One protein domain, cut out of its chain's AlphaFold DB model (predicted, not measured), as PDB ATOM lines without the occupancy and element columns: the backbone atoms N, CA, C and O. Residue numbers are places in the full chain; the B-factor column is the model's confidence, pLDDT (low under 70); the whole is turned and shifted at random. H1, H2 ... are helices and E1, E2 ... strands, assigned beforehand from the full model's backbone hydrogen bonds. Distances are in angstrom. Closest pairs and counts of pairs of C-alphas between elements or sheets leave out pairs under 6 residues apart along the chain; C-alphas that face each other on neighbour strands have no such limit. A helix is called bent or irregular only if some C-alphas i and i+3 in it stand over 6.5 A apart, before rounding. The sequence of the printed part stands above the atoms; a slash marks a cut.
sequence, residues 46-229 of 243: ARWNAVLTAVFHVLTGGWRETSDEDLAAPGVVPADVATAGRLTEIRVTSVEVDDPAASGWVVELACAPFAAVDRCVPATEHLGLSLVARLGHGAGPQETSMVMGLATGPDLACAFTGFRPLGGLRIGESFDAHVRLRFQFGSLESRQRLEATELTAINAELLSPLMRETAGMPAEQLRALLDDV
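What this domain is: This is residues 46 to 229 of the 243 residues of an uncharacterized protein of Rhodanobacter sp. 67-28 (UniProt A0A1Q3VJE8). A twisted wall of six antiparallel strands has helices over both faces: H1 and H4 side by side cover one face, and the long helix H5 runs over the other. H5 continues beyond the sheet as an arm, with H6 turned back at its end, while the small helices H2 and H3 pack on H1. The 184 printed residues hold six named helices and six named strands in the order H1 H2 H3 E1 E2 H4 E3 E4 E5 E6 H5 H6, and the class is mixed, helices and strands. The sheet's order is E1 E2 E6 E5 E4 E3, all antiparallel. The whole is compact, with a radius of gyration of the C-alphas of 18.4 A, and flat, spanning 64 by 49 by 23 A.

How they stand to each other: The sheet begins at edge strand E1, residues 89 to 95, which forms a hairpin with E2, residues 103 to 113; N 91 and O 108 are 2.9 A apart. E2 bends by 70 degrees at residue 110 and is the neighbour of E6, residues 176 to 185, with N 105 and O 183 at 2.8 A. Next come E5, residues 156 to 163, with N 159 to O 182 of E6 at 2.9 A, and E4, residues 146 to 152, with N 149 to O 160 of E5 at 2.9 A. The other edge strand is E3, residues 130 to 135, where N 132 and O 150 of E4 are 2.8 A apart. E3 E4 E5 E6 form a meander, each strand the antiparallel neighbour of the one before. There are three layers, helices on both faces of the sheet. H1, residues 46 to 60, is on one face over E6, at a height over the sheet of 9.0 A. H4, residues 116 to 126, is on the same face over E5 and, only just, E4, where 3 of its C-alphas fall; its height is 7.9 A. H1 is the hub. It touches H4 with residues 54 to 60 alone, the closest C-alphas being those of Val 58 and Ala 116, 4.8 A. It also touches H3, residues 79 to 84, Phe 56 to Val 81 being the closest C-alphas at 5.8 A, and, with residues 46 to 49 alone, H2, residues 68 to 71, Asn 49 to Asp 70 at 6.5 A. H5, residues 188 to 214, is on the opposite face at a height of 10.2 A; its closest C-alphas to E4 are those of Ile 202 and Met 148, 6.6 A. H6, residues 219 to 229, is close to H5 but not clearly touching, Leu 222 to Thr 214 being the closest C-alphas at 7.2 A. Every O i to N i+4 pair is within hydrogen-bond range in H1, H3 and H6, against 5 of 7 in H4 and 20 of 23 in H5; H2 is too short for such a pair.

Where its parts are: E6 is 28.7 A long from first to last C-alpha, E2 27.8 A, E5 23.3 A and E4 20.3 A. H5 is 37.2 A long, with a kink of 35 degrees near residue 207, and H1 is 21.0 A. H4 and H5 are irregular, but only just: C-alphas 118 and 121 are 6.8 A apart, and C-alphas 206 and 209 6.6 A. C-alpha 46, where H1 begins, is at (95.052, -22.143, -6.650), and C-alpha 229, where H6 ends, at (84.884, -46.203, 29.563).

The domain as a whole: The C-alphas farthest apart are those of Asp 68 and Glu 220, 64.0 A. The printed part has no cut. The one long link joins E5 to E6, and its residues 168 to 173 stand free. Mean pLDDT of the printed part is 81.5; residues 66 to 73, 75, 85 to 86, 137 to 145 and 165 to 175 are under 70.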
ATOM      1  N   ALA A  46      95.867 -20.946  -6.863       78.88
ATOM      2  CA  ALA A  46      95.052 -22.143  -6.650       78.88
ATOM      3  C   ALA A  46      94.843 -22.490  -5.163       78.88
ATOM      4  O   ALA A  46      93.736 -22.850  -4.762       78.88
ATOM      5  N   ARG A  47      95.883 -22.358  -4.328       82.81
ATOM      6  CA  ARG A  47      95.776 -22.589  -2.877       82.81
ATOM      7  C   ARG A  47      94.916 -21.522  -2.208       82.81
ATOM      8  O   ARG A  47      94.185 -21.832  -1.272       82.81
ATOM      9  N   TRP A  48      94.974 -20.282  -2.698       85.00
ATOM     10  CA  TRP A  48      94.192 -19.180  -2.133       85.00
ATOM     11  C   TRP A  48      92.716 -19.379  -2.430       85.00
ATOM     12  O   TRP A  48      91.879 -19.298  -1.537       85.00
ATOM     13  N   ASN A  49      92.420 -19.747  -3.671       84.75
ATOM     14  CA  ASN A  49      91.074 -20.068  -4.094       84.75
ATOM     15  C   ASN A  49      90.452 -21.200  -3.254       84.75
ATOM     16  O   ASN A  49      89.316 -21.072  -2.815       84.75
ATOM     17  N   ALA A  50      91.211 -22.251  -2.922       85.69
ATOM     18  CA  ALA A  50      90.740 -23.305  -2.018       85.69
ATOM     19  C   ALA A  50      90.331 -22.757  -0.632       85.69
ATOM     20  O   ALA A  50      89.275 -23.112  -0.103       85.69
ATOM     21  N   VAL A  51      91.123 -21.839  -0.061       88.62
ATOM     22  CA  VAL A  51      90.773 -21.153   1.195       88.62
ATOM     23  C   VAL A  51      89.483 -20.343   1.028       88.62
ATOM     24  O   VAL A  51      88.571 -20.474   1.845       88.62
ATOM     25  N   LEU A  52      89.369 -19.553  -0.044       88.56
ATOM     26  CA  LEU A  52      88.191 -18.727  -0.319       88.56
ATOM     27  C   LEU A  52      86.915 -19.557  -0.506       88.56
ATOM     28  O   LEU A  52      85.877 -19.195   0.047       88.56
ATOM     29  N   THR A  53      86.977 -20.679  -1.226       88.06
ATOM     30  CA  THR A  53      85.837 -21.588  -1.418       88.06
ATOM     31  C   THR A  53      85.337 -22.139  -0.084       88.06
ATOM     32  O   THR A  53      84.132 -22.121   0.174       88.06
ATOM     33  N   ALA A  54      86.243 -22.579   0.794       91.69
ATOM     34  CA  ALA A  54      85.869 -23.072   2.117       91.69
ATOM     35  C   ALA A  54      85.270 -21.967   2.998       91.69
ATOM     36  O   ALA A  54      84.233 -22.178   3.626       91.69
ATOM     37  N   VAL A  55      85.873 -20.774   3.006       91.56
ATOM     38  CA  VAL A  55      85.359 -19.617   3.754       91.56
ATOM     39  C   VAL A  55      83.963 -19.229   3.268       91.56
ATOM     40  O   VAL A  55      83.048 -19.082   4.078       91.56
ATOM     41  N   PHE A  56      83.764 -19.129   1.952       91.25
ATOM     42  CA  PHE A  56      82.463 -18.813   1.368       91.25
ATOM     43  C   PHE A  56      81.401 -19.846   1.748       91.25
ATOM     44  O   PHE A  56      80.280 -19.475   2.105       91.25
ATOM     45  N   HIS A  57      81.752 -21.134   1.731       92.44
ATOM     46  CA  HIS A  57      80.844 -22.190   2.159       92.44
ATOM     47  C   HIS A  57      80.473 -22.080   3.631       92.44
ATOM     48  O   HIS A  57      79.297 -22.167   3.982       92.44
ATOM     49  N   VAL A  58      81.444 -21.829   4.504       91.69
ATOM     50  CA  VAL A  58      81.179 -21.638   5.932       91.69
ATOM     51  C   VAL A  58      80.204 -20.471   6.151       91.69
ATOM     52  O   VAL A  58      79.221 -20.613   6.884       91.69
ATOM     53  N   LEU A  59      80.385 -19.357   5.439       90.06
ATOM     54  CA  LEU A  59      79.511 -18.183   5.544       90.06
ATOM     55  C   LEU A  59      78.107 -18.419   4.976       90.06
ATOM     56  O   LEU A  59      77.112 -18.066   5.608       90.06
ATOM     57  N   THR A  60      77.991 -19.052   3.811       88.81
ATOM     58  CA  THR A  60      76.731 -19.065   3.047       88.81
ATOM     59  C   THR A  60      76.016 -20.413   3.033       88.81
ATOM     60  O   THR A  60      74.798 -20.463   2.884       88.81
ATOM     61  N   GLY A  61      76.748 -21.513   3.204       88.56
ATOM     62  CA  GLY A  61      76.304 -22.874   2.893       88.56
ATOM     63  C   GLY A  61      76.312 -23.200   1.395       88.56
ATOM     64  O   GLY A  61      76.012 -24.331   1.023       88.56
ATOM     65  N   GLY A  62      76.648 -22.233   0.536       88.56
ATOM     66  CA  GLY A  62      76.798 -22.408  -0.906       88.56
ATOM     67  C   GLY A  62      78.235 -22.732  -1.307       88.56
ATOM     68  O   GLY A  62      79.138 -22.758  -0.475       88.56
ATOM     69  N   TRP A  63      78.451 -22.965  -2.595       86.56
ATOM     70  CA  TRP A  63      79.785 -23.120  -3.171       86.56
ATOM     71  C   TRP A  63      80.040 -21.981  -4.139       86.56
ATOM     72  O   TRP A  63      79.139 -21.569  -4.871       86.56
ATOM     73  N   ARG A  64      81.261 -21.462  -4.103       80.31
ATOM     74  CA  ARG A  64      81.693 -20.366  -4.960       80.31
ATOM     75  C   ARG A  64      82.339 -20.924  -6.217       80.31
ATOM     76  O   ARG A  64      83.202 -21.796  -6.121       80.31
ATOM     77  N   GLU A  65      81.939 -20.410  -7.373       76.12
ATOM     78  CA  GLU A  65      82.654 -20.663  -8.622       76.12
ATOM     79  C   GLU A  65      83.981 -19.904  -8.613       76.12
ATOM     80  O   GLU A  65      84.057 -18.767  -8.155       76.12
ATOM     81  N   THR A  66      85.041 -20.548  -9.093       68.19
ATOM     82  CA  THR A  66      86.353 -19.906  -9.221       68.19
ATOM     83  C   THR A  66      86.327 -18.929 -10.389       68.19
ATOM     84  O   THR A  66      85.997 -19.332 -11.503       68.19
ATOM     85  N   SER A  67      86.708 -17.675 -10.155       66.38
ATOM     86  CA  SER A  67      86.896 -16.674 -11.207       66.38
ATOM     87  C   SER A  67      88.365 -16.258 -11.321       66.38
ATOM     88  O   SER A  67      89.130 -16.361 -10.363       66.38
ATOM     89  N   ASP A  68      88.779 -15.763 -12.490       58.53
ATOM     90  CA  ASP A  68      90.161 -15.311 -12.712       58.53
ATOM     91  C   ASP A  68      90.534 -14.084 -11.850       58.53
ATOM     92  O   ASP A  68      91.708 -13.879 -11.541       58.53
ATOM     93  N   GLU A  69      89.550 -13.294 -11.396       58.53
ATOM     94  CA  GLU A  69      89.755 -12.170 -10.465       58.53
ATOM     95  C   GLU A  69      90.123 -12.634  -9.041       58.53
ATOM     96  O   GLU A  69      90.775 -11.902  -8.296       58.53
ATOM     97  N   ASP A  70      89.808 -13.881  -8.675       56.00
ATOM     98  CA  ASP A  70      90.128 -14.472  -7.362       56.00
ATOM     99  C   ASP A  70      91.603 -14.802  -7.182       56.00
ATOM    100  O   ASP A  70      92.086 -15.044  -6.072       56.00
ATOM    101  N   LEU A  71      92.331 -14.789  -8.294       59.59
ATOM    102  CA  LEU A  71      93.757 -15.042  -8.367       59.59
ATOM    103  C   LEU A  71      94.576 -13.776  -8.048       59.59
ATOM    104  O   LEU A  71      95.804 -13.849  -8.020       59.59
ATOM    105  N   ALA A  72      93.924 -12.623  -7.821       54.41
ATOM    106  CA  ALA A  72      94.563 -11.309  -7.888       54.41
ATOM    107  C   ALA A  72      95.568 -10.995  -6.763       54.41
ATOM    108  O   ALA A  72      96.472 -10.196  -6.994       54.41
ATOM    109  N   ALA A  73      95.463 -11.612  -5.582       65.19
ATOM    110  CA  ALA A  73      96.530 -11.600  -4.575       65.19
ATOM    111  C   ALA A  73      96.199 -12.560  -3.419       65.19
ATOM    112  O   ALA A  73      95.149 -12.410  -2.784       65.19
ATOM    113  N   PRO A  74      97.084 -13.510  -3.081       70.88
ATOM    114  CA  PRO A  74      96.955 -14.283  -1.856       70.88
ATOM    115  C   PRO A  74      96.752 -13.415  -0.614       70.88
ATOM    116  O   PRO A  74      97.399 -12.384  -0.449       70.88
ATOM    117  N   GLY A  75      95.862 -13.848   0.278       68.56
ATOM    118  CA  GLY A  75      95.559 -13.129   1.517       68.56
ATOM    119  C   GLY A  75      94.544 -11.991   1.369       68.56
ATOM    120  O   GLY A  75      94.109 -11.449   2.385       68.56
ATOM    121  N   VAL A  76      94.116 -11.649   0.148       76.75
ATOM    122  CA  VAL A  76      93.048 -10.667  -0.092       76.75
ATOM    123  C   VAL A  76      91.706 -11.380  -0.232       76.75
ATOM    124  O   VAL A  76      91.544 -12.258  -1.077       76.75
ATOM    125  N   VAL A  77      90.736 -10.995   0.597       79.62
ATOM    126  CA  VAL A  77      89.365 -11.523   0.547       79.62
ATOM    127  C   VAL A  77      88.552 -10.734  -0.487       79.62
ATOM    128  O   VAL A  77      88.402  -9.521  -0.319       79.62
ATOM    129  N   PRO A  78      88.011 -11.382  -1.535       78.38
ATOM    130  CA  PRO A  78      87.164 -10.719  -2.521       78.38
ATOM    131  C   PRO A  78      85.892 -10.108  -1.917       78.38
ATOM    132  O   PRO A  78      85.369 -10.572  -0.898       78.38
ATOM    133  N   ALA A  79      85.371  -9.060  -2.559       80.44
ATOM    134  CA  ALA A  79      84.238  -8.287  -2.045       80.44
ATOM    135  C   ALA A  79      82.945  -9.110  -1.920       80.44
ATOM    136  O   ALA A  79      82.161  -8.890  -0.999       80.44
ATOM    137  N   ASP A  80      82.710 -10.071  -2.807       77.56
ATOM    138  CA  ASP A  80      81.568 -10.986  -2.738       77.56
ATOM    139  C   ASP A  80      81.663 -11.928  -1.526       77.56
ATOM    140  O   ASP A  80      80.664 -12.138  -0.842       77.56
ATOM    141  N   VAL A  81      82.862 -12.412  -1.179       79.69
ATOM    142  CA  VAL A  81      83.089 -13.195   0.050       79.69
ATOM    143  C   VAL A  81      82.904 -12.323   1.295       79.69
ATOM    144  O   VAL A  81      82.233 -12.733   2.240       79.69
ATOM    145  N   ALA A  82      83.438 -11.098   1.287       78.38
ATOM    146  CA  ALA A  82      83.287 -10.160   2.398       78.38
ATOM    147  C   ALA A  82      81.820  -9.742   2.624       78.38
ATOM    148  O   ALA A  82      81.355  -9.649   3.758       78.38
ATOM    149  N   THR A  83      81.057  -9.527   1.549       76.50
ATOM    150  CA  THR A  83      79.645  -9.114   1.632       76.50
ATOM    151  C   THR A  83      78.683 -10.269   1.896       76.50
ATOM    152  O   THR A  83      77.605 -10.035   2.451       76.50
ATOM    153  N   ALA A  84      79.066 -11.510   1.582       71.12
ATOM    154  CA  ALA A  84      78.274 -12.709   1.854       71.12
ATOM    155  C   ALA A  84      77.942 -12.898   3.347       71.12
ATOM    156  O   ALA A  84      76.928 -13.515   3.676       71.12
ATOM    157  N   GLY A  85      78.753 -12.332   4.246       63.78
ATOM    158  CA  GLY A  85      78.528 -12.361   5.689       63.78
ATOM    159  C   GLY A  85      77.713 -11.195   6.256       63.78
ATOM    160  O   GLY A  85      77.340 -11.280   7.419       63.78
ATOM    161  N   ARG A  86      77.427 -10.136   5.467       64.19
ATOM    162  CA  ARG A  86      76.818  -8.815   5.804       64.19
ATOM    163  C   ARG A  86      77.355  -8.072   7.044       64.19
ATOM    164  O   ARG A  86      77.558  -6.868   6.959       64.19
ATOM    165  N   LEU A  87      77.541  -8.755   8.167       70.88
ATOM    166  CA  LEU A  87      78.088  -8.288   9.442       70.88
ATOM    167  C   LEU A  87      79.365  -9.041   9.844       70.88
ATOM    168  O   LEU A  87      80.010  -8.654  10.811       70.88
ATOM    169  N   THR A  88      79.735 -10.098   9.117       77.12
ATOM    170  CA  THR A  88      80.931 -10.881   9.429       77.12
ATOM    171  C   THR A  88      82.203 -10.077   9.196       77.12
ATOM    172  O   THR A  88      82.492  -9.632   8.085       77.12
ATOM    173  N   GLU A  89      83.008  -9.973  10.242       84.62
ATOM    174  CA  GLU A  89      84.376  -9.493  10.166       84.62
ATOM    175  C   GLU A  89      85.290 -10.666   9.805       84.62
ATOM    176  O   GLU A  89      85.422 -11.637  10.556       84.62
ATOM    177  N   ILE A  90      85.921 -10.583   8.634       87.12
ATOM    178  CA  ILE A  90      86.854 -11.599   8.147       87.12
ATOM    179  C   ILE A  90      88.272 -11.082   8.348       87.12
ATOM    180  O   ILE A  90      88.665 -10.069   7.767       87.12
ATOM    181  N   ARG A  91      89.062 -11.798   9.147       88.31
ATOM    182  CA  ARG A  91      90.492 -11.545   9.314       88.31
ATOM    183  C   ARG A  91      91.282 -12.706   8.741       88.31
ATOM    184  O   ARG A  91      91.035 -13.860   9.073       88.31
ATOM    185  N   VAL A  92      92.257 -12.383   7.902       88.69
ATOM    186  CA  VAL A  92      93.176 -13.353   7.310       88.69
ATOM    187  C   VAL A  92      94.577 -13.042   7.807       88.69
ATOM    188  O   VAL A  92      95.009 -11.892   7.795       88.69
ATOM    189  N   THR A  93      95.286 -14.054   8.288       89.50
ATOM    190  CA  THR A  93      96.647 -13.912   8.809       89.50
ATOM    191  C   THR A  93      97.507 -15.046   8.277       89.50
ATOM    192  O   THR A  93      97.143 -16.217   8.406       89.50
ATOM    193  N   SER A  94      98.639 -14.704   7.663       87.06
ATOM    194  CA  SER A  94      99.655 -15.686   7.300       87.06
ATOM    195  C   SER A  94     100.332 -16.212   8.562       87.06
ATOM    196  O   SER A  94     100.531 -15.492   9.539       87.06
ATOM    197  N   VAL A  95     100.668 -17.495   8.550       85.62
ATOM    198  CA  VAL A  95     101.362 -18.164   9.644       85.62
ATOM    199  C   VAL A  95     102.700 -18.648   9.121       85.62
ATOM    200  O   VAL A  95     102.756 -19.365   8.120       85.62
ATOM    201  N   GLU A  96     103.765 -18.262   9.815       80.81
ATOM    202  CA  GLU A  96     105.087 -18.826   9.586       80.81
ATOM    203  C   GLU A  96     105.071 -20.306   9.972       80.81
ATOM    204  O   GLU A  96     104.625 -20.684  11.060       80.81
ATOM    205  N   VAL A  97     105.506 -21.152   9.044       82.56
ATOM    206  CA  VAL A  97     105.632 -22.592   9.253       82.56
ATOM    207  C   VAL A  97     107.117 -22.912   9.261       82.56
ATOM    208  O   VAL A  97     107.843 -22.473   8.375       82.56
ATOM    209  N   ASP A  98     107.558 -23.720  10.224       79.44
ATOM    210  CA  ASP A  98     108.964 -24.129  10.374       79.44
ATOM    211  C   ASP A  98     109.516 -24.949   9.182       79.44
ATOM    212  O   ASP A  98     110.677 -25.356   9.192       79.44
ATOM    213  N   ASP A  99     108.693 -25.230   8.166       81.25
ATOM    214  CA  ASP A  99     109.090 -25.840   6.898       81.25
ATOM    215  C   ASP A  99     109.050 -24.792   5.770       81.25
ATOM    216  O   ASP A  99     107.966 -24.293   5.455       81.25
ATOM    217  N   PRO A 100     110.184 -24.507   5.099       76.50
ATOM    218  CA  PRO A 100     110.245 -23.548   3.997       76.50
ATOM    219  C   PRO A 100     109.450 -23.968   2.752       76.50
ATOM    220  O   PRO A 100     109.250 -23.147   1.863       76.50
ATOM    221  N   ALA A 101     109.016 -25.227   2.639       80.75
ATOM    222  CA  ALA A 101     108.140 -25.689   1.560       80.75
ATOM    223  C   ALA A 101     106.643 -25.622   1.922       80.75
ATOM    224  O   ALA A 101     105.786 -25.929   1.084       80.75
ATOM    225  N   ALA A 102     106.317 -25.237   3.158       86.06
ATOM    226  CA  ALA A 102     104.956 -25.139   3.651       86.06
ATOM    227  C   ALA A 102     104.486 -23.683   3.734       86.06
ATOM    228  O   ALA A 102     105.269 -22.745   3.863       86.06
ATOM    229  N   SER A 103     103.171 -23.494   3.679       87.00
ATOM    230  CA  SER A 103     102.543 -22.202   3.942       87.00
ATOM    231  C   SER A 103     101.299 -22.381   4.802       87.00
ATOM    232  O   SER A 103     100.519 -23.317   4.614       87.00
ATOM    233  N   GLY A 104     101.133 -21.498   5.783       88.62
ATOM    234  CA  GLY A 104     100.056 -21.561   6.763       88.62
ATOM    235  C   GLY A 104      99.199 -20.305   6.745       88.62
ATOM    236  O   GLY A 104      99.711 -19.205   6.552       88.62
ATOM    237  N   TRP A 105      97.895 -20.468   6.962       89.25
ATOM    238  CA  TRP A 105      96.935 -19.370   7.038       89.25
ATOM    239  C   TRP A 105      95.921 -19.620   8.126       89.25
ATOM    240  O   TRP A 105      95.453 -20.740   8.317       89.25
ATOM    241  N   VAL A 106      95.551 -18.551   8.807       92.62
ATOM    242  CA  VAL A 106      94.429 -18.526   9.729       92.62
ATOM    243  C   VAL A 106      93.408 -17.547   9.179       92.62
ATOM    244  O   VAL A 106      93.732 -16.394   8.898       92.62
ATOM    245  N   VAL A 107      92.178 -18.023   9.026       92.50
ATOM    246  CA  VAL A 107      91.014 -17.202   8.720       92.50
ATOM    247  C   VAL A 107      90.111 -17.189   9.941       92.50
ATOM    248  O   VAL A 107      89.616 -18.233  10.366       92.50
ATOM    249  N   GLU A 108      89.908 -16.009  10.507       92.62
ATOM    250  CA  GLU A 108      88.978 -15.769  11.602       92.62
ATOM    251  C   GLU A 108      87.735 -15.084  11.042       92.62
ATOM    252  O   GLU A 108      87.812 -14.052  10.378       92.62
ATOM    253  N   LEU A 109      86.587 -15.691  11.309       90.94
ATOM    254  CA  LEU A 109      85.262 -15.199  10.982       90.94
ATOM    255  C   LEU A 109      84.627 -14.795  12.307       90.94
ATOM    256  O   LEU A 109      84.085 -15.628  13.039       90.94
ATOM    257  N   ALA A 110      84.763 -13.520  12.650       86.25
ATOM    258  CA  ALA A 110      83.999 -12.925  13.727       86.25
ATOM    259  C   ALA A 110      82.652 -12.476  13.172       86.25
ATOM    260  O   ALA A 110      82.533 -12.107  12.008       86.25
ATOM    261  N   CYS A 111      81.620 -12.536  13.996       83.00
ATOM    262  CA  CYS A 111      80.278 -12.180  13.569       83.00
ATOM    263  C   CYS A 111      79.737 -13.064  12.402       83.00
ATOM    264  O   CYS A 111      79.063 -12.584  11.488       83.00
ATOM    265  N   ALA A 112      80.084 -14.359  12.370       85.69
ATOM    266  CA  ALA A 112      79.638 -15.296  11.332       85.69
ATOM    267  C   ALA A 112      78.211 -15.811  11.598       85.69
ATOM    268  O   ALA A 112      77.802 -15.899  12.753       85.69
ATOM    269  N   PRO A 113      77.448 -16.256  10.582       83.25
ATOM    270  CA  PRO A 113      76.141 -16.868  10.817       83.25
ATOM    271  C   PRO A 113      76.227 -18.039  11.801       83.25
ATOM    272  O   PRO A 113      77.142 -18.851  11.716       83.25
ATOM    273  N   PHE A 114      75.244 -18.201  12.689       81.44
ATOM    274  CA  PHE A 114      75.234 -19.279  13.696       81.44
ATOM    275  C   PHE A 114      75.467 -20.694  13.116       81.44
ATOM    276  O   PHE A 114      76.103 -21.553  13.736       81.44
ATOM    277  N   ALA A 115      74.976 -20.933  11.894       83.12
ATOM    278  CA  ALA A 115      75.141 -22.184  11.151       83.12
ATOM    279  C   ALA A 115      76.566 -22.409  10.599       83.12
ATOM    280  O   ALA A 115      76.878 -23.515  10.169       83.12
ATOM    281  N   ALA A 116      77.439 -21.398  10.616       87.62
ATOM    282  CA  ALA A 116      78.822 -21.486  10.144       87.62
ATOM    283  C   ALA A 116      79.618 -22.577  10.877       87.62
ATOM    284  O   ALA A 116      80.414 -23.287  10.263       87.62
ATOM    285  N   VAL A 117      79.341 -22.779  12.168       87.94
ATOM    286  CA  VAL A 117      79.975 -23.831  12.976       87.94
ATOM    287  C   VAL A 117      79.701 -25.228  12.406       87.94
ATOM    288  O   VAL A 117      80.617 -26.041  12.309       87.94
ATOM    289  N   ASP A 118      78.475 -25.497  11.953       86.00
ATOM    290  CA  ASP A 118      78.106 -26.816  11.413       86.00
ATOM    291  C   ASP A 118      78.641 -27.041   9.995       86.00
ATOM    292  O   ASP A 118      78.781 -28.179   9.551       86.00
ATOM    293  N   ARG A 119      78.970 -25.959   9.283       90.25
ATOM    294  CA  ARG A 119      79.458 -25.990   7.896       90.25
ATOM    295  C   ARG A 119      80.966 -26.208   7.787       90.25
ATOM    296  O   ARG A 119      81.457 -26.441   6.689       90.25
ATOM    297  N   CYS A 120      81.700 -26.180   8.901       91.25
ATOM    298  CA  CYS A 120      83.150 -26.383   8.897       91.25
ATOM    299  C   CYS A 120      83.542 -27.781   8.389       91.25
ATOM    300  O   CYS A 120      84.442 -27.898   7.564       91.25
ATOM    301  N   VAL A 121      82.840 -28.837   8.822       90.31
ATOM    302  CA  VAL A 121      83.122 -30.209   8.359       90.31
ATOM    303  C   VAL A 121      82.839 -30.358   6.853       90.31
ATOM    304  O   VAL A 121      83.779 -30.697   6.131       90.31
ATOM    305  N   PRO A 122      81.636 -30.017   6.339       90.81
ATOM    306  CA  PRO A 122      81.375 -30.031   4.898       90.81
ATOM    307  C   PRO A 122      82.371 -29.204   4.072       90.81
ATOM    308  O   PRO A 122      82.766 -29.628   2.987       90.81
ATOM    309  N   ALA A 123      82.826 -28.053   4.588       92.31
ATOM    310  CA  ALA A 123      83.858 -27.247   3.933       92.31
ATOM    311  C   ALA A 123      85.161 -28.036   3.742       92.31
ATOM    312  O   ALA A 123      85.733 -28.019   2.656       92.31
ATOM    313  N   THR A 124      85.618 -28.756   4.772       92.19
ATOM    314  CA  THR A 124      86.843 -29.566   4.678       92.19
ATOM    315  C   THR A 124      86.698 -30.767   3.744       92.19
ATOM    316  O   THR A 124      87.625 -31.064   2.994       92.19
ATOM    317  N   GLU A 125      85.536 -31.419   3.723       91.50
ATOM    318  CA  GLU A 125      85.271 -32.554   2.828       91.50
ATOM    319  C   GLU A 125      85.294 -32.127   1.357       91.50
ATOM    320  O   GLU A 125      85.861 -32.817   0.511       91.50
ATOM    321  N   HIS A 126      84.742 -30.952   1.048       88.25
ATOM    322  CA  HIS A 126      84.765 -30.403  -0.308       88.25
ATOM    323  C   HIS A 126      86.175 -30.065  -0.797       88.25
ATOM    324  O   HIS A 126      86.462 -30.163  -1.986       88.25
ATOM    325  N   LEU A 127      87.083 -29.733   0.123       88.62
ATOM    326  CA  LEU A 127      88.505 -29.570  -0.173       88.62
ATOM    327  C   LEU A 127      89.242 -30.907  -0.382       88.62
ATOM    328  O   LEU A 127      90.462 -30.914  -0.529       88.62
ATOM    329  N   GLY A 128      88.530 -32.038  -0.379       89.88
ATOM    330  CA  GLY A 128      89.115 -33.371  -0.513       89.88
ATOM    331  C   GLY A 128      89.853 -33.838   0.743       89.88
ATOM    332  O   GLY A 128      90.698 -34.730   0.659       89.88
ATOM    333  N   LEU A 129      89.570 -33.234   1.902       94.00
ATOM    334  CA  LEU A 129      90.192 -33.604   3.170       94.00
ATOM    335  C   LEU A 129      89.381 -34.694   3.869       94.00
ATOM    336  O   LEU A 129      88.153 -34.713   3.829       94.00
ATOM    337  N   SER A 130      90.086 -35.585   4.557       93.75
ATOM    338  CA  SER A 130      89.494 -36.603   5.420       93.75
ATOM    339  C   SER A 130      89.525 -36.132   6.868       93.75
ATOM    340  O   SER A 130      90.568 -35.703   7.360       93.75
ATOM    341  N   LEU A 131      88.392 -36.213   7.562       93.06
ATOM    342  CA  LEU A 131      88.309 -35.858   8.978       93.06
ATOM    343  C   LEU A 131      89.141 -36.839   9.821       93.06
ATOM    344  O   LEU A 131      88.901 -38.044   9.796       93.06
ATOM    345  N   VAL A 132      90.095 -36.311  10.584       91.00
ATOM    346  CA  VAL A 132      90.975 -37.073  11.485       91.00
ATOM    347  C   VAL A 132      90.415 -37.088  12.901       91.00
ATOM    348  O   VAL A 132      90.363 -38.132  13.547       91.00
ATOM    349  N   ALA A 133      89.982 -35.927  13.392       89.00
ATOM    350  CA  ALA A 133      89.447 -35.783  14.737       89.00
ATOM    351  C   ALA A 133      88.384 -34.691  14.796       89.00
ATOM    352  O   ALA A 133      88.413 -33.725  14.032       89.00
ATOM    353  N   ARG A 134      87.453 -34.843  15.740       87.81
ATOM    354  CA  ARG A 134      86.416 -33.858  16.031       87.81
ATOM    355  C   ARG A 134      86.012 -33.924  17.496       87.81
ATOM    356  O   ARG A 134      85.767 -35.004  18.025       87.81
ATOM    357  N   LEU A 135      85.861 -32.755  18.102       84.62
ATOM    358  CA  LEU A 135      85.239 -32.550  19.403       84.62
ATOM    359  C   LEU A 135      84.012 -31.650  19.232       84.62
ATOM    360  O   LEU A 135      84.050 -30.681  18.478       84.62
ATOM    361  N   GLY A 136      82.928 -31.974  19.935       74.94
ATOM    362  CA  GLY A 136      81.671 -31.222  19.894       74.94
ATOM    363  C   GLY A 136      80.637 -31.777  18.907       74.94
ATOM    364  O   GLY A 136      80.964 -32.329  17.850       74.94
ATOM    365  N   HIS A 137      79.358 -31.629  19.266       61.59
ATOM    366  CA  HIS A 137      78.215 -32.081  18.473       61.59
ATOM    367  C   HIS A 137      77.599 -30.896  17.715       61.59
ATOM    368  O   HIS A 137      77.247 -29.883  18.308       61.59
ATOM    369  N   GLY A 138      77.480 -31.016  16.391       52.38
ATOM    370  CA  GLY A 138      76.935 -29.972  15.508       52.38
ATOM    371  C   GLY A 138      75.417 -30.041  15.327       52.38
ATOM    372  O   GLY A 138      74.903 -29.614  14.303       52.38
ATOM    373  N   ALA A 139      74.681 -30.653  16.254       45.50
ATOM    374  CA  ALA A 139      73.238 -30.827  16.107       45.50
ATOM    375  C   ALA A 139      72.526 -30.396  17.390       45.50
ATOM    376  O   ALA A 139      72.378 -31.176  18.323       45.50
ATOM    377  N   GLY A 140      72.100 -29.132  17.427       47.03
ATOM    378  CA  GLY A 140      71.296 -28.591  18.518       47.03
ATOM    379  C   GLY A 140      71.168 -27.068  18.433       47.03
ATOM    380  O   GLY A 140      72.157 -26.377  18.656       47.03
ATOM    381  N   PRO A 141      69.979 -26.503  18.149       49.19
ATOM    382  CA  PRO A 141      69.783 -25.052  18.067       49.19
ATOM    383  C   PRO A 141      69.835 -24.325  19.426       49.19
ATOM    384  O   PRO A 141      69.600 -23.122  19.468       49.19
ATOM    385  N   GLN A 142      70.101 -25.026  20.535       49.50
ATOM    386  CA  GLN A 142      70.043 -24.455  21.889       49.50
ATOM    387  C   GLN A 142      71.233 -24.792  22.792       49.50
ATOM    388  O   GLN A 142      71.257 -24.352  23.938       49.50
ATOM    389  N   GLU A 143      72.233 -25.525  22.301       51.66
ATOM    390  CA  GLU A 143      73.382 -25.899  23.123       51.66
ATOM    391  C   GLU A 143      74.621 -25.134  22.701       51.66
ATOM    392  O   GLU A 143      75.052 -25.141  21.541       51.66
ATOM    393  N   THR A 144      75.223 -24.476  23.679       55.81
ATOM    394  CA  THR A 144      76.530 -23.881  23.493       55.81
ATOM    395  C   THR A 144      77.540 -24.956  23.264       55.81
ATOM    396  O   THR A 144      77.802 -25.805  24.110       55.81
ATOM    397  N   SER A 145      78.053 -24.917  22.053       69.00
ATOM    398  CA  SER A 145      78.903 -25.940  21.512       69.00
ATOM    399  C   SER A 145      80.120 -25.225  20.968       69.00
ATOM    400  O   SER A 145      80.045 -24.419  20.038       69.00
ATOM    401  N   MET A 146      81.246 -25.498  21.614       81.00
ATOM    402  CA  MET A 146      82.523 -25.417  20.940       81.00
ATOM    403  C   MET A 146      82.625 -26.657  20.055       81.00
ATOM    404  O   MET A 146      82.394 -27.778  20.515       81.00
ATOM    405  N   VAL A 147      82.935 -26.447  18.785       87.44
ATOM    406  CA  VAL A 147      83.271 -27.515  17.855       87.44
ATOM    407  C   VAL A 147      84.718 -27.320  17.462       87.44
ATOM    408  O   VAL A 147      85.085 -26.256  16.980       87.44
ATOM    409  N   MET A 148      85.531 -28.345  17.647       91.81
ATOM    410  CA  MET A 148      86.894 -28.387  17.137       91.81
ATOM    411  C   MET A 148      87.005 -29.547  16.168       91.81
ATOM    412  O   MET A 148      86.363 -30.584  16.355       91.81
ATOM    413  N   GLY A 149      87.838 -29.412  15.153       93.19
ATOM    414  CA  GLY A 149      88.149 -30.536  14.297       93.19
ATOM    415  C   GLY A 149      89.413 -30.335  13.499       93.19
ATOM    416  O   GLY A 149      89.926 -29.229  13.359       93.19
ATOM    417  N   LEU A 150      89.905 -31.455  12.996       95.62
ATOM    418  CA  LEU A 150      91.094 -31.552  12.178       95.62
ATOM    419  C   LEU A 150      90.781 -32.474  11.005       95.62
ATOM    420  O   LEU A 150      90.354 -33.610  11.210       95.62
ATOM    421  N   ALA A 151      91.024 -31.994   9.793       95.50
ATOM    422  CA  ALA A 151      90.925 -32.757   8.561       95.50
ATOM    423  C   ALA A 151      92.240 -32.666   7.778       95.50
ATOM    424  O   ALA A 151      92.876 -31.611   7.725       95.50
ATOM    425  N   THR A 152      92.664 -33.768   7.167       94.94
ATOM    426  CA  THR A 152      93.938 -33.856   6.445       94.94
ATOM    427  C   THR A 152      93.753 -34.492   5.069       94.94
ATOM    428  O   THR A 152      92.894 -35.347   4.858       94.94
ATOM    429  N   GLY A 153      94.544 -34.034   4.104       91.69
ATOM    430  CA  GLY A 153      94.576 -34.513   2.725       91.69
ATOM    431  C   GLY A 153      96.012 -34.771   2.260       91.69
ATOM    432  O   GLY A 153      96.914 -34.881   3.092       91.69
ATOM    433  N   PRO A 154      96.269 -34.893   0.948       89.12
ATOM    434  CA  PRO A 154      97.607 -35.181   0.424       89.12
ATOM    435  C   PRO A 154      98.590 -34.007   0.570       89.12
ATOM    436  O   PRO A 154      99.762 -34.225   0.880       89.12
ATOM    437  N   ASP A 155      98.124 -32.771   0.411       89.06
ATOM    438  CA  ASP A 155      98.947 -31.552   0.381       89.06
ATOM    439  C   ASP A 155      98.406 -30.414   1.265       89.06
ATOM    440  O   ASP A 155      99.073 -29.392   1.428       89.06
ATOM    441  N   LEU A 156      97.234 -30.608   1.875       92.19
ATOM    442  CA  LEU A 156      96.559 -29.649   2.744       92.19
ATOM    443  C   LEU A 156      96.113 -30.320   4.049       92.19
ATOM    444  O   LEU A 156      95.661 -31.463   4.071       92.19
ATOM    445  N   ALA A 157      96.241 -29.597   5.153       94.19
ATOM    446  CA  ALA A 157      95.554 -29.882   6.402       94.19
ATOM    447  C   ALA A 157      94.729 -28.658   6.810       94.19
ATOM    448  O   ALA A 157      95.165 -27.520   6.629       94.19
ATOM    449  N   CYS A 158      93.538 -28.898   7.350       95.56
ATOM    450  CA  CYS A 158      92.653 -27.868   7.861       95.56
ATOM    451  C   CYS A 158      92.228 -28.226   9.284       95.56
ATOM    452  O   CYS A 158      91.589 -29.253   9.506       95.56
ATOM    453  N   ALA A 159      92.575 -27.373  10.239       95.88
ATOM    454  CA  ALA A 159      91.991 -27.404  11.569       95.88
ATOM    455  C   ALA A 159      90.938 -26.308  11.677       95.88
ATOM    456  O   ALA A 159      91.093 -25.228  11.109       95.88
ATOM    457  N   PHE A 160      89.862 -26.570  12.400       94.56
ATOM    458  CA  PHE A 160      88.815 -25.589  12.619       94.56
ATOM    459  C   PHE A 160      88.383 -25.570  14.074       94.56
ATOM    460  O   PHE A 160      88.371 -26.587  14.763       94.56
ATOM    461  N   THR A 161      88.012 -24.387  14.543       93.06
ATOM    462  CA  THR A 161      87.361 -24.183  15.832       93.06
ATOM    463  C   THR A 161      86.190 -23.242  15.623       93.06
ATOM    464  O   THR A 161      86.355 -22.147  15.100       93.06
ATOM    465  N   GLY A 162      84.998 -23.673  16.002       89.69
ATOM    466  CA  GLY A 162      83.782 -22.880  15.976       89.69
ATOM    467  C   GLY A 162      83.223 -22.750  17.382       89.69
ATOM    468  O   GLY A 162      83.197 -23.720  18.134       89.69
ATOM    469  N   PHE A 163      82.759 -21.560  17.736       85.94
ATOM    470  CA  PHE A 163      82.159 -21.277  19.028       85.94
ATOM    471  C   PHE A 163      80.832 -20.540  18.862       85.94
ATOM    472  O   PHE A 163      80.720 -19.578  18.097       85.94
ATOM    473  N   ARG A 164      79.838 -20.999  19.626       81.25
ATOM    474  CA  ARG A 164      78.525 -20.367  19.789       81.25
ATOM    475  C   ARG A 164      78.434 -19.756  21.193       81.25
ATOM    476  O   ARG A 164      78.384 -20.528  22.153       81.25
ATOM    477  N   PRO A 165      78.418 -18.420  21.341       69.62
ATOM    478  CA  PRO A 165      78.335 -17.785  22.658       69.62
ATOM    479  C   PRO A 165      77.071 -18.168  23.454       69.62
ATOM    480  O   PRO A 165      75.985 -18.292  22.891       69.62
ATOM    481  N   LEU A 166      77.227 -18.343  24.780       59.69
ATOM    482  CA  LEU A 166      76.143 -18.521  25.768       59.69
ATOM    483  C   LEU A 166      75.511 -17.161  26.106       59.69
ATOM    484  O   LEU A 166      76.192 -16.296  26.651       59.69
ATOM    485  N   GLY A 167      74.190 -17.043  25.936       53.38
ATOM    486  CA  GLY A 167      73.349 -16.174  26.769       53.38
ATOM    487  C   GLY A 167      72.806 -14.883  26.139       53.38
ATOM    488  O   GLY A 167      73.524 -14.139  25.484       53.38
ATOM    489  N   GLY A 168      71.531 -14.592  26.452       44.00
ATOM    490  CA  GLY A 168      71.020 -13.216  26.539       44.00
ATOM    491  C   GLY A 168      69.895 -12.785  25.593       44.00
ATOM    492  O   GLY A 168      70.023 -11.751  24.962       44.00
ATOM    493  N   LEU A 169      68.785 -13.530  25.526       51.88
ATOM    494  CA  LEU A 169      67.467 -13.127  24.990       51.88
ATOM    495  C   LEU A 169      67.247 -11.608  24.776       51.88
ATOM    496  O   LEU A 169      66.765 -10.907  25.669       51.88
ATOM    497  N   ARG A 170      67.440 -11.135  23.541       47.38
ATOM    498  CA  ARG A 170      66.654 -10.034  22.975       47.38
ATOM    499  C   ARG A 170      66.172 -10.427  21.589       47.38
ATOM    500  O   ARG A 170      66.948 -10.817  20.722       47.38
ATOM    501  N   ILE A 171      64.860 -10.352  21.392       43.03
ATOM    502  CA  ILE A 171      64.239 -10.514  20.078       43.03
ATOM    503  C   ILE A 171      64.799  -9.395  19.189       43.03
ATOM    504  O   ILE A 171      64.466  -8.232  19.402       43.03
ATOM    505  N   GLY A 172      65.675  -9.745  18.243       45.59
ATOM    506  CA  GLY A 172      66.281  -8.799  17.299       45.59
ATOM    507  C   GLY A 172      67.812  -8.754  17.278       45.59
ATOM    508  O   GLY A 172      68.353  -8.097  16.395       45.59
ATOM    509  N   GLU A 173      68.511  -9.450  18.181       50.12
ATOM    510  CA  GLU A 173      69.975  -9.583  18.127       50.12
ATOM    511  C   GLU A 173      70.339 -10.902  17.418       50.12
ATOM    512  O   GLU A 173      69.969 -11.989  17.866       50.12
ATOM    513  N   SER A 174      70.987 -10.815  16.249       52.22
ATOM    514  CA  SER A 174      71.507 -11.981  15.532       52.22
ATOM    515  C   SER A 174      72.702 -12.534  16.303       52.22
ATOM    516  O   SER A 174      73.703 -11.846  16.473       52.22
ATOM    517  N   PHE A 175      72.588 -13.762  16.813       58.34
ATOM    518  CA  PHE A 175      73.715 -14.432  17.451       58.34
ATOM    519  C   PHE A 175      74.713 -14.843  16.392       58.34
ATOM    520  O   PHE A 175      74.445 -15.737  15.581       58.34
ATOM    521  N   ASP A 176      75.875 -14.222  16.459       74.56
ATOM    522  CA  ASP A 176      76.937 -14.559  15.554       74.56
ATOM    523  C   ASP A 176      77.894 -15.586  16.175       74.56
ATOM    524  O   ASP A 176      78.272 -15.518  17.348       74.56
ATOM    525  N   ALA A 177      78.276 -16.571  15.373       82.62
ATOM    526  CA  ALA A 177      79.325 -17.517  15.689       82.62
ATOM    527  C   ALA A 177      80.704 -16.876  15.501       82.62
ATOM    528  O   ALA A 177      80.904 -16.000  14.656       82.62
ATOM    529  N   HIS A 178      81.675 -17.388  16.252       88.81
ATOM    530  CA  HIS A 178      83.081 -17.177  15.944       88.81
ATOM    531  C   HIS A 178      83.650 -18.463  15.355       88.81
ATOM    532  O   HIS A 178      83.551 -19.521  15.978       88.81
ATOM    533  N   VAL A 179      84.220 -18.388  14.156       92.06
ATOM    534  CA  VAL A 179      84.842 -19.536  13.491       92.06
ATOM    535  C   VAL A 179      86.275 -19.191  13.128       92.06
ATOM    536  O   VAL A 179      86.539 -18.168  12.511       92.06
ATOM    537  N   ARG A 180      87.197 -20.080  13.468       94.88
ATOM    538  CA  ARG A 180      88.597 -20.024  13.077       94.88
ATOM    539  C   ARG A 180      88.913 -21.231  12.211       94.88
ATOM    540  O   ARG A 180      88.708 -22.362  12.642       94.88
ATOM    541  N   LEU A 181      89.432 -20.989  11.014       95.31
ATOM    542  CA  LEU A 181      89.913 -22.001  10.078       95.31
ATOM    543  C   LEU A 181      91.421 -21.833   9.924       95.31
ATOM    544  O   LEU A 181      91.894 -20.759   9.556       95.31
ATOM    545  N   ARG A 182      92.187 -22.877  10.210       94.75
ATOM    546  CA  ARG A 182      93.636 -22.915  10.046       94.75
ATOM    547  C   ARG A 182      93.985 -23.867   8.919       94.75
ATOM    548  O   ARG A 182      93.801 -25.070   9.048       94.75
ATOM    549  N   PHE A 183      94.521 -23.325   7.839       93.31
ATOM    550  CA  PHE A 183      94.979 -24.070   6.677       93.31
ATOM    551  C   PHE A 183      96.496 -24.184   6.712       93.31
ATOM    552  O   PHE A 183      97.185 -23.205   6.990       93.31
ATOM    553  N   GLN A 184      97.020 -25.361   6.397       93.31
ATOM    554  CA  GLN A 184      98.444 -25.549   6.175       93.31
ATOM    555  C   GLN A 184      98.678 -26.406   4.942       93.31
ATOM    556  O   GLN A 184      98.351 -27.595   4.916       93.31
ATOM    557  N   PHE A 185      99.275 -25.785   3.934       90.75
ATOM    558  CA  PHE A 185      99.720 -26.435   2.718       90.75
ATOM    559  C   PHE A 185     101.167 -26.873   2.888       90.75
ATOM    560  O   PHE A 185     101.972 -26.126   3.440       90.75
ATOM    561  N   GLY A 186     101.520 -28.056   2.403       89.12
ATOM    562  CA  GLY A 186     102.900 -28.524   2.468       89.12
ATOM    563  C   GLY A 186     103.036 -30.037   2.407       89.12
ATOM    564  O   GLY A 186     102.072 -30.771   2.168       89.12
ATOM    565  N   SER A 187     104.266 -30.493   2.632       88.19
ATOM    566  CA  SER A 187     104.605 -31.913   2.681       88.19
ATOM    567  C   SER A 187     103.853 -32.648   3.805       88.19
ATOM    568  O   SER A 187     103.295 -32.036   4.721       88.19
ATOM    569  N   LEU A 188     103.853 -33.984   3.748       89.19
ATOM    570  CA  LEU A 188     103.278 -34.820   4.805       89.19
ATOM    571  C   LEU A 188     103.881 -34.496   6.180       89.19
ATOM    572  O   LEU A 188     103.132 -34.348   7.141       89.19
ATOM    573  N   GLU A 189     105.205 -34.347   6.264       88.06
ATOM    574  CA  GLU A 189     105.911 -34.090   7.524       88.06
ATOM    575  C   GLU A 189     105.437 -32.787   8.178       88.06
ATOM    576  O   GLU A 189     105.136 -32.740   9.370       88.06
ATOM    577  N   SER A 190     105.292 -31.732   7.384       84.69
ATOM    578  CA  SER A 190     104.878 -30.422   7.884       84.69
ATOM    579  C   SER A 190     103.446 -30.465   8.384       84.69
ATOM    580  O   SER A 190     103.147 -29.957   9.467       84.69
ATOM    581  N   ARG A 191     102.554 -31.131   7.642       89.44
ATOM    582  CA  ARG A 191     101.156 -31.318   8.053       89.44
ATOM    583  C   ARG A 191     101.026 -32.177   9.308       89.44
ATOM    584  O   ARG A 191     100.182 -31.865  10.140       89.44
ATOM    585  N   GLN A 192     101.881 -33.183   9.494       89.56
ATOM    586  CA  GLN A 192     101.896 -34.003  10.711       89.56
ATOM    587  C   GLN A 192     102.204 -33.182  11.971       89.56
ATOM    588  O   GLN A 192     101.683 -33.489  13.042       89.56
ATOM    589  N   ARG A 193     102.994 -32.105  11.864       85.19
ATOM    590  CA  ARG A 193     103.241 -31.192  12.996       85.19
ATOM    591  C   ARG A 193     101.985 -30.414  13.390       85.19
ATOM    592  O   ARG A 193     101.687 -30.304  14.582       85.19
ATOM    593  N   LEU A 194     101.231 -29.915  12.403       86.31
ATOM    594  CA  LEU A 194      99.924 -29.304  12.656       86.31
ATOM    595  C   LEU A 194      98.981 -30.330  13.282       86.31
ATOM    596  O   LEU A 194      98.388 -30.059  14.316       86.31
ATOM    597  N   GLU A 195      98.890 -31.520  12.694       91.75
ATOM    598  CA  GLU A 195      98.047 -32.600  13.199       91.75
ATOM    599  C   GLU A 195      98.362 -32.939  14.657       91.75
ATOM    600  O   GLU A 195      97.453 -32.949  15.480       91.75
ATOM    601  N   ALA A 196      99.633 -33.117  15.015       90.56
ATOM    602  CA  ALA A 196     100.031 -33.374  16.396       90.56
ATOM    603  C   ALA A 196      99.619 -32.235  17.345       90.56
ATOM    604  O   ALA A 196      99.117 -32.493  18.442       90.56
ATOM    605  N   THR A 197      99.795 -30.980  16.924       90.44
ATOM    606  CA  THR A 197      99.435 -29.796  17.720       90.44
ATOM    607  C   THR A 197      97.926 -29.718  17.950       90.44
ATOM    608  O   THR A 197      97.472 -29.570  19.083       90.44
ATOM    609  N   GLU A 198      97.143 -29.872  16.888       92.12
ATOM    610  CA  GLU A 198      95.688 -29.723  16.928       92.12
ATOM    611  C   GLU A 198      95.020 -30.931  17.599       92.12
ATOM    612  O   GLU A 198      94.088 -30.759  18.379       92.12
ATOM    613  N   LEU A 199      95.544 -32.150  17.412       91.06
ATOM    614  CA  LEU A 199      95.124 -33.321  18.189       91.06
ATOM    615  C   LEU A 199      95.409 -33.138  19.678       91.06
ATOM    616  O   LEU A 199      94.581 -33.504  20.507       91.06
ATOM    617  N   THR A 200      96.559 -32.558  20.029       89.50
ATOM    618  CA  THR A 200      96.884 -32.256  21.428       89.50
ATOM    619  C   THR A 200      95.900 -31.244  22.005       89.50
ATOM    620  O   THR A 200      95.408 -31.461  23.109       89.50
ATOM    621  N   ALA A 201      95.554 -30.188  21.262       88.12
ATOM    622  CA  ALA A 201      94.566 -29.198  21.687       88.12
ATOM    623  C   ALA A 201      93.165 -29.813  21.857       88.12
ATOM    624  O   ALA A 201      92.541 -29.646  22.903       88.12
ATOM    625  N   ILE A 202      92.703 -30.594  20.877       87.62
ATOM    626  CA  ILE A 202      91.422 -31.314  20.934       87.62
ATOM    627  C   ILE A 202      91.379 -32.257  22.144       87.62
ATOM    628  O   ILE A 202      90.402 -32.271  22.896       87.62
ATOM    629  N   ASN A 203      92.446 -33.028  22.363       85.75
ATOM    630  CA  ASN A 203      92.544 -33.927  23.507       85.75
ATOM    631  C   ASN A 203      92.587 -33.156  24.829       85.75
ATOM    632  O   ASN A 203      91.960 -33.581  25.794       85.75
ATOM    633  N   ALA A 204      93.289 -32.024  24.893       85.25
ATOM    634  CA  ALA A 204      93.342 -31.190  26.089       85.25
ATOM    635  C   ALA A 204      91.955 -30.640  26.453       85.25
ATOM    636  O   ALA A 204      91.583 -30.684  27.624       85.25
ATOM    637  N   GLU A 205      91.164 -30.199  25.476       84.25
ATOM    638  CA  GLU A 205      89.790 -29.730  25.704       84.25
ATOM    639  C   GLU A 205      88.845 -30.858  26.143       84.25
ATOM    640  O   GLU A 205      87.958 -30.644  26.969       84.25
ATOM    641  N   LEU A 206      89.068 -32.088  25.668       78.88
ATOM    642  CA  LEU A 206      88.331 -33.265  26.136       78.88
ATOM    643  C   LEU A 206      88.724 -33.671  27.567       78.88
ATOM    644  O   LEU A 206      87.868 -34.005  28.387       78.88
ATOM    645  N   LEU A 207      90.025 -33.675  27.864       78.25
ATOM    646  CA  LEU A 207      90.569 -34.187  29.121       78.25
ATOM    647  C   LEU A 207      90.487 -33.168  30.261       78.25
ATOM    648  O   LEU A 207      90.339 -33.574  31.408       78.25
ATOM    649  N   SER A 208      90.544 -31.863  29.989       76.75
ATOM    650  CA  SER A 208      90.568 -30.827  31.037       76.75
ATOM    651  C   SER A 208      89.325 -30.826  31.940       76.75
ATOM    652  O   SER A 208      89.476 -30.697  33.158       76.75
ATOM    653  N   PRO A 209      88.086 -30.983  31.428       75.69
ATOM    654  CA  PRO A 209      86.911 -31.175  32.275       75.69
ATOM    655  C   PRO A 209      87.000 -32.466  33.093       75.69
ATOM    656  O   PRO A 209      86.830 -32.419  34.306       75.69
ATOM    657  N   LEU A 210      87.356 -33.591  32.463       76.56
ATOM    658  CA  LEU A 210      87.484 -34.884  33.145       76.56
ATOM    659  C   LEU A 210      88.522 -34.834  34.269       76.56
ATOM    660  O   LEU A 210      88.270 -35.326  35.365       76.56
ATOM    661  N   MET A 211      89.665 -34.193  34.036       80.56
ATOM    662  CA  MET A 211      90.699 -33.990  35.048       80.56
ATOM    663  C   MET A 211      90.205 -33.132  36.215       80.56
ATOM    664  O   MET A 211      90.501 -33.456  37.361       80.56
ATOM    665  N   ARG A 212      89.438 -32.064  35.957       82.88
ATOM    666  CA  ARG A 212      88.846 -31.239  37.025       82.88
ATOM    667  C   ARG A 212      87.851 -32.029  37.870       82.88
ATOM    668  O   ARG A 212      87.929 -31.970  39.093       82.88
ATOM    669  N   GLU A 213      86.972 -32.793  37.231       80.50
ATOM    670  CA  GLU A 213      85.952 -33.598  37.916       80.50
ATOM    671  C   GLU A 213      86.560 -34.783  38.688       80.50
ATOM    672  O   GLU A 213      86.015 -35.224  39.698       80.50
ATOM    673  N   THR A 214      87.719 -35.291  38.257       82.62
ATOM    674  CA  THR A 214      88.383 -36.453  38.877       82.62
ATOM    675  C   THR A 214      89.513 -36.091  39.842       82.62
ATOM    676  O   THR A 214      90.030 -36.978  40.518       82.62
ATOM    677  N   ALA A 215      89.870 -34.808  39.983       85.06
ATOM    678  CA  ALA A 215      91.002 -34.348  40.798       85.06
ATOM    679  C   ALA A 215      90.940 -34.772  42.281       85.06
ATOM    680  O   ALA A 215      91.976 -34.861  42.938       85.06
ATOM    681  N   GLY A 216      89.742 -35.038  42.812       79.25
ATOM    682  CA  GLY A 216      89.522 -35.518  44.183       79.25
ATOM    683  C   GLY A 216      89.097 -36.986  44.293       79.25
ATOM    684  O   GLY A 216      88.753 -37.436  45.385       79.25
ATOM    685  N   MET A 217      89.065 -37.729  43.184       89.62
ATOM    686  CA  MET A 217      88.536 -39.089  43.158       89.62
ATOM    687  C   MET A 217      89.571 -40.096  43.701       89.62
ATOM    688  O   MET A 217      90.738 -40.051  43.305       89.62
ATOM    689  N   PRO A 218      89.180 -41.042  44.580       92.88
ATOM    690  CA  PRO A 218      90.052 -42.138  44.987       92.88
ATOM    691  C   PRO A 218      90.544 -42.946  43.779       92.88
ATOM    692  O   PRO A 218      89.772 -43.246  42.869       92.88
ATOM    693  N   ALA A 219      91.813 -43.363  43.797       88.12
ATOM    694  CA  ALA A 219      92.446 -44.042  42.661       88.12
ATOM    695  C   ALA A 219      91.706 -45.315  42.203       88.12
ATOM    696  O   ALA A 219      91.697 -45.625  41.017       88.12
ATOM    697  N   GLU A 220      91.074 -46.048  43.123       91.44
ATOM    698  CA  GLU A 220      90.276 -47.239  42.798       91.44
ATOM    699  C   GLU A 220      89.004 -46.892  42.018       91.44
ATOM    700  O   GLU A 220      88.671 -47.579  41.057       91.44
ATOM    701  N   GLN A 221      88.335 -45.793  42.379       87.25
ATOM    702  CA  GLN A 221      87.141 -45.314  41.679       87.25
ATOM    703  C   GLN A 221      87.498 -44.755  40.300       87.25
ATOM    704  O   GLN A 221      86.793 -45.021  39.332       87.25
ATOM    705  N   LEU A 222      88.631 -44.054  40.191       86.19
ATOM    706  CA  LEU A 222      89.126 -43.567  38.907       86.19
ATOM    707  C   LEU A 222      89.486 -44.723  37.964       86.19
ATOM    708  O   LEU A 222      89.145 -44.672  36.787       86.19
ATOM    709  N   ARG A 223      90.138 -45.781  38.469       86.75
ATOM    710  CA  ARG A 223      90.424 -46.984  37.667       86.75
ATOM    711  C   ARG A 223      89.146 -47.662  37.193       86.75
ATOM    712  O   ARG A 223      89.030 -47.905  36.002       86.75
ATOM    713  N   ALA A 224      88.187 -47.888  38.092       87.12
ATOM    714  CA  ALA A 224      86.906 -48.487  37.724       87.12
ATOM    715  C   ALA A 224      86.188 -47.677  36.627       87.12
ATOM    716  O   ALA A 224      85.730 -48.246  35.644       87.12
ATOM    717  N   LEU A 225      86.177 -46.342  36.739       85.62
ATOM    718  CA  LEU A 225      85.599 -45.460  35.722       85.62
ATOM    719  C   LEU A 225      86.319 -45.573  34.366       85.62
ATOM    720  O   LEU A 225      85.671 -45.599  33.322       85.62
ATOM    721  N   LEU A 226      87.653 -45.626  34.363       85.06
ATOM    722  CA  LEU A 226      88.433 -45.775  33.131       85.06
ATOM    723  C   LEU A 226      88.226 -47.152  32.484       85.06
ATOM    724  O   LEU A 226      88.119 -47.224  31.259       85.06
ATOM    725  N   ASP A 227      88.121 -48.214  33.285       86.88
ATOM    726  CA  ASP A 227      87.820 -49.569  32.813       86.88
ATOM    727  C   ASP A 227      86.418 -49.637  32.184       86.88
ATOM    728  O   ASP A 227      86.252 -50.210  31.103       86.88
ATOM    729  N   ASP A 228      85.424 -48.978  32.789       86.56
ATOM    730  CA  ASP A 228      84.067 -48.871  32.242       86.56
ATOM    731  C   ASP A 228      84.049 -48.118  30.900       86.56
ATOM    732  O   ASP A 228      83.437 -48.573  29.927       86.56
ATOM    733  N   VAL A 229      84.755 -46.982  30.809       84.94
ATOM    734  CA  VAL A 229      84.884 -46.203  29.563       84.94
ATOM    735  C   VAL A 229      85.579 -47.024  28.476       84.94
ATOM    736  O   VAL A 229      85.134 -47.029  27.325       84.94
TER     737      VAL A 229